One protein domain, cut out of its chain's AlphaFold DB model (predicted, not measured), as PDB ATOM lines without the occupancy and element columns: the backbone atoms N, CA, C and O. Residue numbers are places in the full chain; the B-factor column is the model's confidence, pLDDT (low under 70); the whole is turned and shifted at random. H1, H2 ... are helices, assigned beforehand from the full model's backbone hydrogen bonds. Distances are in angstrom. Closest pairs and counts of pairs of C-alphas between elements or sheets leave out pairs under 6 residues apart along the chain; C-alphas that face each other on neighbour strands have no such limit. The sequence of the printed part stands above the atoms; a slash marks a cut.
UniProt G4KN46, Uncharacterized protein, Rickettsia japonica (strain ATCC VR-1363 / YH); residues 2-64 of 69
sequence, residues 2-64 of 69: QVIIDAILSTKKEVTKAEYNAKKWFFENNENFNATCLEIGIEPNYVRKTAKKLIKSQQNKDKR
ATOM      1  N   GLN A   2      -6.393   2.599   9.528       66.44
ATOM      2  CA  GLN A   2      -6.951   3.771  10.232       66.44
ATOM      3  C   GLN A   2      -8.220   4.357   9.576       66.44
ATOM      4  O   GLN A   2      -9.215   4.563  10.254       66.44
ATOM      5  N   VAL A   3      -8.244   4.475   8.243       62.28
ATOM      6  CA  VAL A   3      -9.409   4.969   7.471       62.28
ATOM      7  C   VAL A   3     -10.684   4.145   7.716       62.28
ATOM      8  O   VAL A   3     -11.785   4.685   7.749       62.28
ATOM      9  N   ILE A   4     -10.542   2.834   7.931       63.38
ATOM     10  CA  ILE A   4     -11.672   1.933   8.207       63.38
ATOM     11  C   ILE A   4     -12.193   2.171   9.631       63.38
ATOM     12  O   ILE A   4     -13.400   2.194   9.855       63.38
ATOM     13  N   ILE A   5     -11.290   2.392  10.589       62.75
ATOM     14  CA  ILE A   5     -11.631   2.692  11.985       62.75
ATOM     15  C   ILE A   5     -12.354   4.043  12.079       62.75
ATOM     16  O   ILE A   5     -13.389   4.141  12.741       62.75
ATOM     17  N   ASP A   6     -11.862   5.055  11.364       59.72
ATOM     18  CA  ASP A   6     -12.454   6.393  11.343       59.72
ATOM     19  C   ASP A   6     -13.833   6.389  10.663       59.72
ATOM     20  O   ASP A   6     -14.769   7.018  11.163       59.72
ATOM     21  N   ALA A   7     -14.004   5.605   9.591       58.91
ATOM     22  CA  ALA A   7     -15.304   5.392   8.955       58.91
ATOM     23  C   ALA A   7     -16.307   4.739   9.921       58.91
ATOM     24  O   ALA A   7     -17.415   5.244  10.085       58.91
ATOM     25  N   ILE A   8     -15.906   3.682  10.639       61.34
ATOM     26  CA  ILE A   8     -16.761   3.011  11.636       61.34
ATOM     27  C   ILE A   8     -17.157   3.973  12.767       61.34
ATOM     28  O   ILE A   8     -18.310   3.975  13.209       61.34
ATOM     29  N   LEU A   9     -16.227   4.803  13.248       66.06
ATOM     30  CA  LEU A   9     -16.504   5.818  14.268       66.06
ATOM     31  C   LEU A   9     -17.473   6.894  13.764       66.06
ATOM     32  O   LEU A   9     -18.373   7.293  14.508       66.06
ATOM     33  N   SER A  10     -17.319   7.333  12.514       67.62
ATOM     34  CA  SER A  10     -18.223   8.290  11.874       67.62
ATOM     35  C   SER A  10     -19.637   7.719  11.764       67.62
ATOM     36  O   SER A  10     -20.585   8.325  12.264       67.62
ATOM     37  N   THR A  11     -19.782   6.495  11.247       68.50
ATOM     38  CA  THR A  11     -21.084   5.823  11.137       68.50
ATOM     39  C   THR A  11     -21.746   5.648  12.501       68.50
ATOM     40  O   THR A  11     -22.936   5.909  12.651       68.50
ATOM     41  N   LYS A  12     -20.985   5.286  13.544       71.31
ATOM     42  CA  LYS A  12     -21.522   5.211  14.914       71.31
ATOM     43  C   LYS A  12     -22.041   6.560  15.413       71.31
ATOM     44  O   LYS A  12     -23.100   6.598  16.043       71.31
ATOM     45  N   LYS A  13     -21.336   7.664  15.142       73.38
ATOM     46  CA  LYS A  13     -21.782   9.015  15.530       73.38
ATOM     47  C   LYS A  13     -23.069   9.408  14.810       73.38
ATOM     48  O   LYS A  13     -23.981   9.931  15.451       73.38
ATOM     49  N   GLU A  14     -23.167   9.127  13.516       73.38
ATOM     50  CA  GLU A  14     -24.367   9.425  12.730       73.38
ATOM     51  C   GLU A  14     -25.569   8.592  13.175       73.38
ATOM     52  O   GLU A  14     -26.643   9.151  13.395       73.38
ATOM     53  N   VAL A  15     -25.378   7.292  13.424       72.06
ATOM     54  CA  VAL A  15     -26.420   6.410  13.976       72.06
ATOM     55  C   VAL A  15     -26.891   6.914  15.341       72.06
ATOM     56  O   VAL A  15     -28.093   7.019  15.574       72.06
ATOM     57  N   THR A  16     -25.967   7.313  16.220       76.94
ATOM     58  CA  THR A  16     -26.311   7.851  17.549       76.94
ATOM     59  C   THR A  16     -27.119   9.150  17.439       76.94
ATOM     60  O   THR A  16     -28.104   9.339  18.156       76.94
ATOM     61  N   LYS A  17     -26.744  10.048  16.516       81.06
ATOM     62  CA  LYS A  17     -27.462  11.307  16.265       81.06
ATOM     63  C   LYS A  17     -28.852  11.060  15.673       81.06
ATOM     64  O   LYS A  17     -29.818  11.692  16.101       81.06
ATOM     65  N   ALA A  18     -28.966  10.138  14.720       75.06
ATOM     66  CA  ALA A  18     -30.238   9.743  14.126       75.06
ATOM     67  C   ALA A  18     -31.171   9.109  15.170       75.06
ATOM     68  O   ALA A  18     -32.342   9.472  15.242       75.06
ATOM     69  N   GLU A  19     -30.647   8.237  16.035       76.25
ATOM     70  CA  GLU A  19     -31.409   7.621  17.122       76.25
ATOM     71  C   GLU A  19     -31.905   8.666  18.132       76.25
ATOM     72  O   GLU A  19     -33.063   8.619  18.553       76.25
ATOM     73  N   TYR A  20     -31.063   9.639  18.493       80.44
ATOM     74  CA  TYR A  20     -31.460  10.753  19.355       80.44
ATOM     75  C   TYR A  20     -32.588  11.581  18.726       80.44
ATOM     76  O   TYR A  20     -33.624  11.791  19.358       80.44
ATOM     77  N   ASN A  21     -32.430  11.992  17.466       80.00
ATOM     78  CA  ASN A  21     -33.433  12.788  16.759       80.00
ATOM     79  C   ASN A  21     -34.754  12.027  16.575       80.00
ATOM     80  O   ASN A  21     -35.819  12.607  16.772       80.00
ATOM     81  N   ALA A  22     -34.702  10.730  16.259       76.31
ATOM     82  CA  ALA A  22     -35.888   9.887  16.140       76.31
ATOM     83  C   ALA A  22     -36.615   9.744  17.485       76.31
ATOM     84  O   ALA A  22     -37.833   9.898  17.550       76.31
ATOM     85  N   LYS A  23     -35.876   9.519  18.583       79.62
ATOM     86  CA  LYS A  23     -36.457   9.494  19.936       79.62
ATOM     87  C   LYS A  23     -37.098  10.827  20.291       79.62
ATOM     88  O   LYS A  23     -38.195  10.823  20.841       79.62
ATOM     89  N   LYS A  24     -36.446  11.939  19.952       79.56
ATOM     90  CA  LYS A  24     -36.966  13.288  20.177       79.56
ATOM     91  C   LYS A  24     -38.285  13.494  19.438       79.56
ATOM     92  O   LYS A  24     -39.298  13.808  20.048       79.56
ATOM     93  N   TRP A  25     -38.289  13.228  18.135       75.00
ATOM     94  CA  TRP A  25     -39.459  13.395  17.278       75.00
ATOM     95  C   TRP A  25     -40.653  12.544  17.732       75.00
ATOM     96  O   TRP A  25     -41.791  12.997  17.694       75.00
ATOM     97  N   PHE A  26     -40.384  11.326  18.205       74.50
ATOM     98  CA  PHE A  26     -41.413  10.342  18.520       74.50
ATOM     99  C   PHE A  26     -41.908  10.393  19.979       74.50
ATOM    100  O   PHE A  26     -43.086  10.148  20.259       74.50
ATOM    101  N   PHE A  27     -41.021  10.681  20.939       75.06
ATOM    102  CA  PHE A  27     -41.328  10.619  22.375       75.06
ATOM    103  C   PHE A  27     -41.450  11.969  23.069       75.06
ATOM    104  O   PHE A  27     -42.049  12.002  24.145       75.06
ATOM    105  N   GLU A  28     -40.924  13.052  22.500       79.94
ATOM    106  CA  GLU A  28     -41.268  14.388  22.984       79.94
ATOM    107  C   GLU A  28     -42.630  14.803  22.425       79.94
ATOM    108  O   GLU A  28     -43.151  14.194  21.483       79.94
ATOM    109  N   ASN A  29     -43.255  15.795  23.059       72.25
ATOM    110  CA  ASN A  29     -44.592  16.247  22.698       72.25
ATOM    111  C   ASN A  29     -44.545  16.990  21.351       72.25
ATOM    112  O   ASN A  29     -44.441  18.210  21.296       72.25
ATOM    113  N   ASN A  30     -44.534  16.218  20.269       82.75
ATOM    114  CA  ASN A  30     -44.446  16.684  18.898       82.75
ATOM    115  C   ASN A  30     -45.856  16.782  18.303       82.75
ATOM    116  O   ASN A  30     -46.540  15.768  18.134       82.75
ATOM    117  N   GLU A  31     -46.283  18.007  18.004       85.50
ATOM    118  CA  GLU A  31     -47.618  18.294  17.473       85.50
ATOM    119  C   GLU A  31     -47.840  17.675  16.092       85.50
ATOM    120  O   GLU A  31     -48.888  17.075  15.880       85.50
ATOM    121  N   ASN A  32     -46.838  17.702  15.204       86.50
ATOM    122  CA  ASN A  32     -46.928  17.048  13.894       86.50
ATOM    123  C   ASN A  32     -47.144  15.539  14.032       86.50
ATOM    124  O   ASN A  32     -48.000  14.979  13.359       86.50
ATOM    125  N   PHE A  33     -46.412  14.873  14.928       86.50
ATOM    126  CA  PHE A  33     -46.615  13.444  15.174       86.50
ATOM    127  C   PHE A  33     -48.027  13.157  15.698       86.50
ATOM    128  O   PHE A  33     -48.665  12.200  15.257       86.50
ATOM    129  N   ASN A  34     -48.521  13.977  16.634       88.38
ATOM    130  CA  ASN A  34     -49.878  13.833  17.157       88.38
ATOM    131  C   ASN A  34     -50.915  14.029  16.041       88.38
ATOM    132  O   ASN A  34     -51.810  13.200  15.915       88.38
ATOM    133  N   ALA A  35     -50.762  15.065  15.213       89.81
ATOM    134  CA  ALA A  35     -51.641  15.350  14.084       89.81
ATOM    135  C   ALA A  35     -51.663  14.191  13.082       89.81
ATOM    136  O   ALA A  35     -52.731  13.654  12.812       89.81
ATOM    137  N   THR A  36     -50.499  13.709  12.634       89.00
ATOM    138  CA  THR A  36     -50.411  12.568  11.709       89.00
ATOM    139  C   THR A  36     -51.045  11.304  12.286       89.00
ATOM    140  O   THR A  36     -51.718  10.577  11.567       89.00
ATOM    141  N   CYS A  37     -50.861  11.026  13.582       89.88
ATOM    142  CA  CYS A  37     -51.508   9.884  14.233       89.88
ATOM    143  C   CYS A  37     -53.039  10.017  14.215       89.88
ATOM    144  O   CYS A  37     -53.733   9.053  13.899       89.88
ATOM    145  N   LEU A  38     -53.562  11.210  14.510       90.56
ATOM    146  CA  LEU A  38     -54.999  11.473  14.501       90.56
ATOM    147  C   LEU A  38     -55.591  11.441  13.084       90.56
ATOM    148  O   LEU A  38     -56.676  10.895  12.909       90.56
ATOM    149  N   GLU A  39     -54.872  11.940  12.074       93.81
ATOM    150  CA  GLU A  39     -55.271  11.883  10.656       93.81
ATOM    151  C   GLU A  39     -55.496  10.448  10.171       93.81
ATOM    152  O   GLU A  39     -56.437  10.182   9.426       93.81
ATOM    153  N   ILE A  40     -54.669   9.504  10.629       93.81
ATOM    154  CA  ILE A  40     -54.809   8.079  10.301       93.81
ATOM    155  C   ILE A  40     -55.689   7.312  11.304       93.81
ATOM    156  O   ILE A  40     -55.785   6.088  11.225       93.81
ATOM    157  N   GLY A  41     -56.320   8.007  12.258       93.06
ATOM    158  CA  GLY A  41     -57.249   7.424  13.228       93.06
ATOM    159  C   GLY A  41     -56.594   6.573  14.320       93.06
ATOM    160  O   GLY A  41     -57.234   5.675  14.868       93.06
ATOM    161  N   ILE A  42     -55.323   6.818  14.644       92.00
ATOM    162  CA  ILE A  42     -54.580   6.067  15.661       92.00
ATOM    163  C   ILE A  42     -54.249   6.970  16.851       92.00
ATOM    164  O   ILE A  42     -53.694   8.052  16.705       92.00
ATOM    165  N   GLU A  43     -54.510   6.483  18.064       91.50
ATOM    166  CA  GLU A  43     -54.173   7.200  19.296       91.50
ATOM    167  C   GLU A  43     -52.640   7.374  19.440       91.50
ATOM    168  O   GLU A  43     -51.920   6.374  19.594       91.50
ATOM    169  N   PRO A  44     -52.103   8.612  19.473       88.56
ATOM    170  CA  PRO A  44     -50.658   8.857  19.524       88.56
ATOM    171  C   PRO A  44     -49.976   8.172  20.718       88.56
ATOM    172  O   PRO A  44     -48.852   7.664  20.629       88.56
ATOM    173  N   ASN A  45     -50.664   8.100  21.862       88.94
ATOM    174  CA  ASN A  45     -50.148   7.435  23.057       88.94
ATOM    175  C   ASN A  45     -50.021   5.917  22.900       88.94
ATOM    176  O   ASN A  45     -49.109   5.317  23.479       88.94
ATOM    177  N   TYR A  46     -50.907   5.289  22.125       89.75
ATOM    178  CA  TYR A  46     -50.816   3.865  21.815       89.75
ATOM    179  C   TYR A  46     -49.555   3.580  20.995       89.75
ATOM    180  O   TYR A  46     -48.754   2.722  21.373       89.75
ATOM    181  N   VAL A  47     -49.311   4.379  19.952       89.12
ATOM    182  CA  VAL A  47     -48.116   4.283  19.096       89.12
ATOM    183  C   VAL A  47     -46.836   4.438  19.927       89.12
ATOM    184  O   VAL A  47     -45.934   3.594  19.862       89.12
ATOM    185  N   ARG A  48     -46.793   5.441  20.815       88.50
ATOM    186  CA  ARG A  48     -45.674   5.654  21.753       88.50
ATOM    187  C   ARG A  48     -45.435   4.468  22.682       88.50
ATOM    188  O   ARG A  48     -44.289   4.051  22.872       88.50
ATOM    189  N   LYS A  49     -46.491   3.906  23.277       89.44
ATOM    190  CA  LYS A  49     -46.384   2.739  24.170       89.44
ATOM    191  C   LYS A  49     -45.856   1.512  23.427       89.44
ATOM    192  O   LYS A  49     -44.970   0.830  23.952       89.44
ATOM    193  N   THR A  50     -46.355   1.249  22.221       88.06
ATOM    194  CA  THR A  50     -45.934   0.110  21.396       88.06
ATOM    195  C   THR A  50     -44.467   0.226  20.993       88.06
ATOM    196  O   THR A  50     -43.702  -0.714  21.215       88.06
ATOM    197  N   ALA A  51     -44.019   1.399  20.535       86.50
ATOM    198  CA  ALA A  51     -42.611   1.602  20.196       86.50
ATOM    199  C   ALA A  51     -41.682   1.466  21.413       86.50
ATOM    200  O   ALA A  51     -40.645   0.811  21.320       86.50
ATOM    201  N   LYS A  52     -42.059   2.005  22.589       86.25
ATOM    202  CA  LYS A  52     -41.278   1.816  23.831       86.25
ATOM    203  C   LYS A  52     -41.105   0.336  24.169       86.25
ATOM    204  O   LYS A  52     -40.015  -0.069  24.573       86.25
ATOM    205  N   LYS A  53     -42.160  -0.474  24.021       87.00
ATOM    206  CA  LYS A  53     -42.089  -1.927  24.242       87.00
ATOM    207  C   LYS A  53     -41.160  -2.604  23.234       87.00
ATOM    208  O   LYS A  53     -40.341  -3.420  23.647       87.00
ATOM    209  N   LEU A  54     -41.248  -2.240  21.952       83.94
ATOM    210  CA  LEU A  54     -40.400  -2.794  20.894       83.94
ATOM    211  C   LEU A  54     -38.914  -2.494  21.147       83.94
ATOM    212  O   LEU A  54     -38.097  -3.411  21.146       83.94
ATOM    213  N   ILE A  55     -38.580  -1.236  21.457       82.25
ATOM    214  CA  ILE A  55     -37.206  -0.810  21.767       82.25
ATOM    215  C   ILE A  55     -36.666  -1.581  22.975       82.25
ATOM    216  O   ILE A  55     -35.569  -2.133  22.910       82.25
ATOM    217  N   LYS A  56     -37.445  -1.685  24.062       82.50
ATOM    218  CA  LYS A  56     -37.053  -2.473  25.244       82.50
ATOM    219  C   LYS A  56     -36.854  -3.953  24.914       82.50
ATOM    220  O   LYS A  56     -35.901  -4.559  25.393       82.50
ATOM    221  N   SER A  57     -37.731  -4.540  24.097       78.19
ATOM    222  CA  SER A  57     -37.597  -5.933  23.654       78.19
ATOM    223  C   SER A  57     -36.302  -6.141  22.869       78.19
ATOM    224  O   SER A  57     -35.573  -7.092  23.139       78.19
ATOM    225  N   GLN A  58     -35.969  -5.219  21.962       77.56
ATOM    226  CA  GLN A  58     -34.747  -5.293  21.169       77.56
ATOM    227  C   GLN A  58     -33.489  -5.124  22.030       77.56
ATOM    228  O   GLN A  58     -32.562  -5.920  21.912       77.56
ATOM    229  N   GLN A  59     -33.488  -4.172  22.969       75.12
ATOM    230  CA  GLN A  59     -32.398  -3.999  23.939       75.12
ATOM    231  C   GLN A  59     -32.196  -5.241  24.821       75.12
ATOM    232  O   GLN A  59     -31.065  -5.595  25.144       75.12
ATOM    233  N   ASN A  60     -33.276  -5.926  25.201       70.38
ATOM    234  CA  ASN A  60     -33.191  -7.159  25.985       70.38
ATOM    235  C   ASN A  60     -32.687  -8.353  25.163       70.38
ATOM    236  O   ASN A  60     -32.036  -9.233  25.721       70.38
ATOM    237  N   LYS A  61     -32.972  -8.400  23.855       65.50
ATOM    238  CA  LYS A  61     -32.406  -9.413  22.951       65.50
ATOM    239  C   LYS A  61     -30.906  -9.210  22.752       65.50
ATOM    240  O   LYS A  61     -30.177 -10.193  22.775       65.50
ATOM    241  N   ASP A  62     -30.463  -7.963  22.624       58.78
ATOM    242  CA  ASP A  62     -29.042  -7.613  22.488       58.78
ATOM    243  C   ASP A  62     -28.239  -7.966  23.756       58.78
ATOM    244  O   ASP A  62     -27.107  -8.433  23.690       58.78
ATOM    245  N   LYS A  63     -28.878  -7.849  24.929       57.38
ATOM    246  CA  LYS A  63     -28.315  -8.232  26.233       57.38
ATOM    247  C   LYS A  63     -28.392  -9.725  26.562       57.38
ATOM    248  O   LYS A  63     -27.916 -10.110  27.631       57.38
ATOM    249  N   ARG A  64     -28.998 -10.576  25.722       51.91
ATOM    250  CA  ARG A  64     -28.947 -12.023  25.985       51.91
ATOM    251  C   ARG A  64     -27.486 -12.465  25.913       51.91
ATOM    252  O   ARG A  64     -26.832 -12.157  24.915       51.91
TER     253      ARG A  64
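This is residues 2 to 64 of the 69 residues of an uncharacterized protein of Rickettsia japonica (strain ATCC VR-1363 / YH) (UniProt G4KN46). Two long helices, H1 and H3, make an open V, and the short helix H2 sits at its narrow end, where the chain turns from the one arm to the other. The arms come close to each other only near that end; residues 2 to 22 of H1 and residues 53 to 64, of which 53 to 62 belong to H3, stick out free. The printed part has 63 residues with three named helices in the order H1, H2, H3 and no named strand, and its class is all helix. It is only just loose, close to extended, with a radius of gyration of the C-alphas of 15.8 A, and its outline is only just elongated, spanning 50 by 29 by 17 A.

The longest helix is H1, residues 2 to 27, which measures 37.1 A from first to last C-alpha. It begins at C-alpha 2, at (-6.951, 3.771, 10.232), and ends at C-alpha 27, at (-41.328, 10.619, 22.375). H2 is residues 31 to 39, Glu 31 to Glu 39. H3 is residues 44 to 62 and measures 27.3 A; its last C-alpha, that of Asp 62, is at (-29.042, -7.613, 22.488).

H1 touches no helix, but it is near both others. H1 and H3 are close but not clearly touching; their closest C-alphas, those of Phe 27 and Arg 48, are 6.6 A apart. They run opposite ways at a shallow tilt of 32 degrees, only just short of steep. H1 and H2 are also close but not clearly touching, with the closest C-alphas, those of Phe 26 and Phe 33, 6.9 A apart. These two run the same way at a steep tilt of 66 degrees. H2 and H3 touch, H3 with residue 44 alone; their closest C-alphas, those of Cys 37 and Pro 44, are 5.5 A apart. Their lines are about perpendicular, at 74 degrees. In H1, H2 and H3 every O i to N i+4 pair is within hydrogen-bond range.

The two C-alphas farthest apart are those of Gln 2 and Gly 41, at 50.5 A, while the first and last printed C-alphas, those of Gln 2 and Arg 64, are 31.3 A apart. The printed part has no cut. The link from H1 to H2, with 3 residues, and the link from H2 to H3, with 4 residues, are both tight. The mean pLDDT of the printed part is 78.2, and 14 residues are under 70, namely residues 2 to 11 and 61 to 64. H2 has a mean pLDDT of 89, H3 of 82 and H1 of 71.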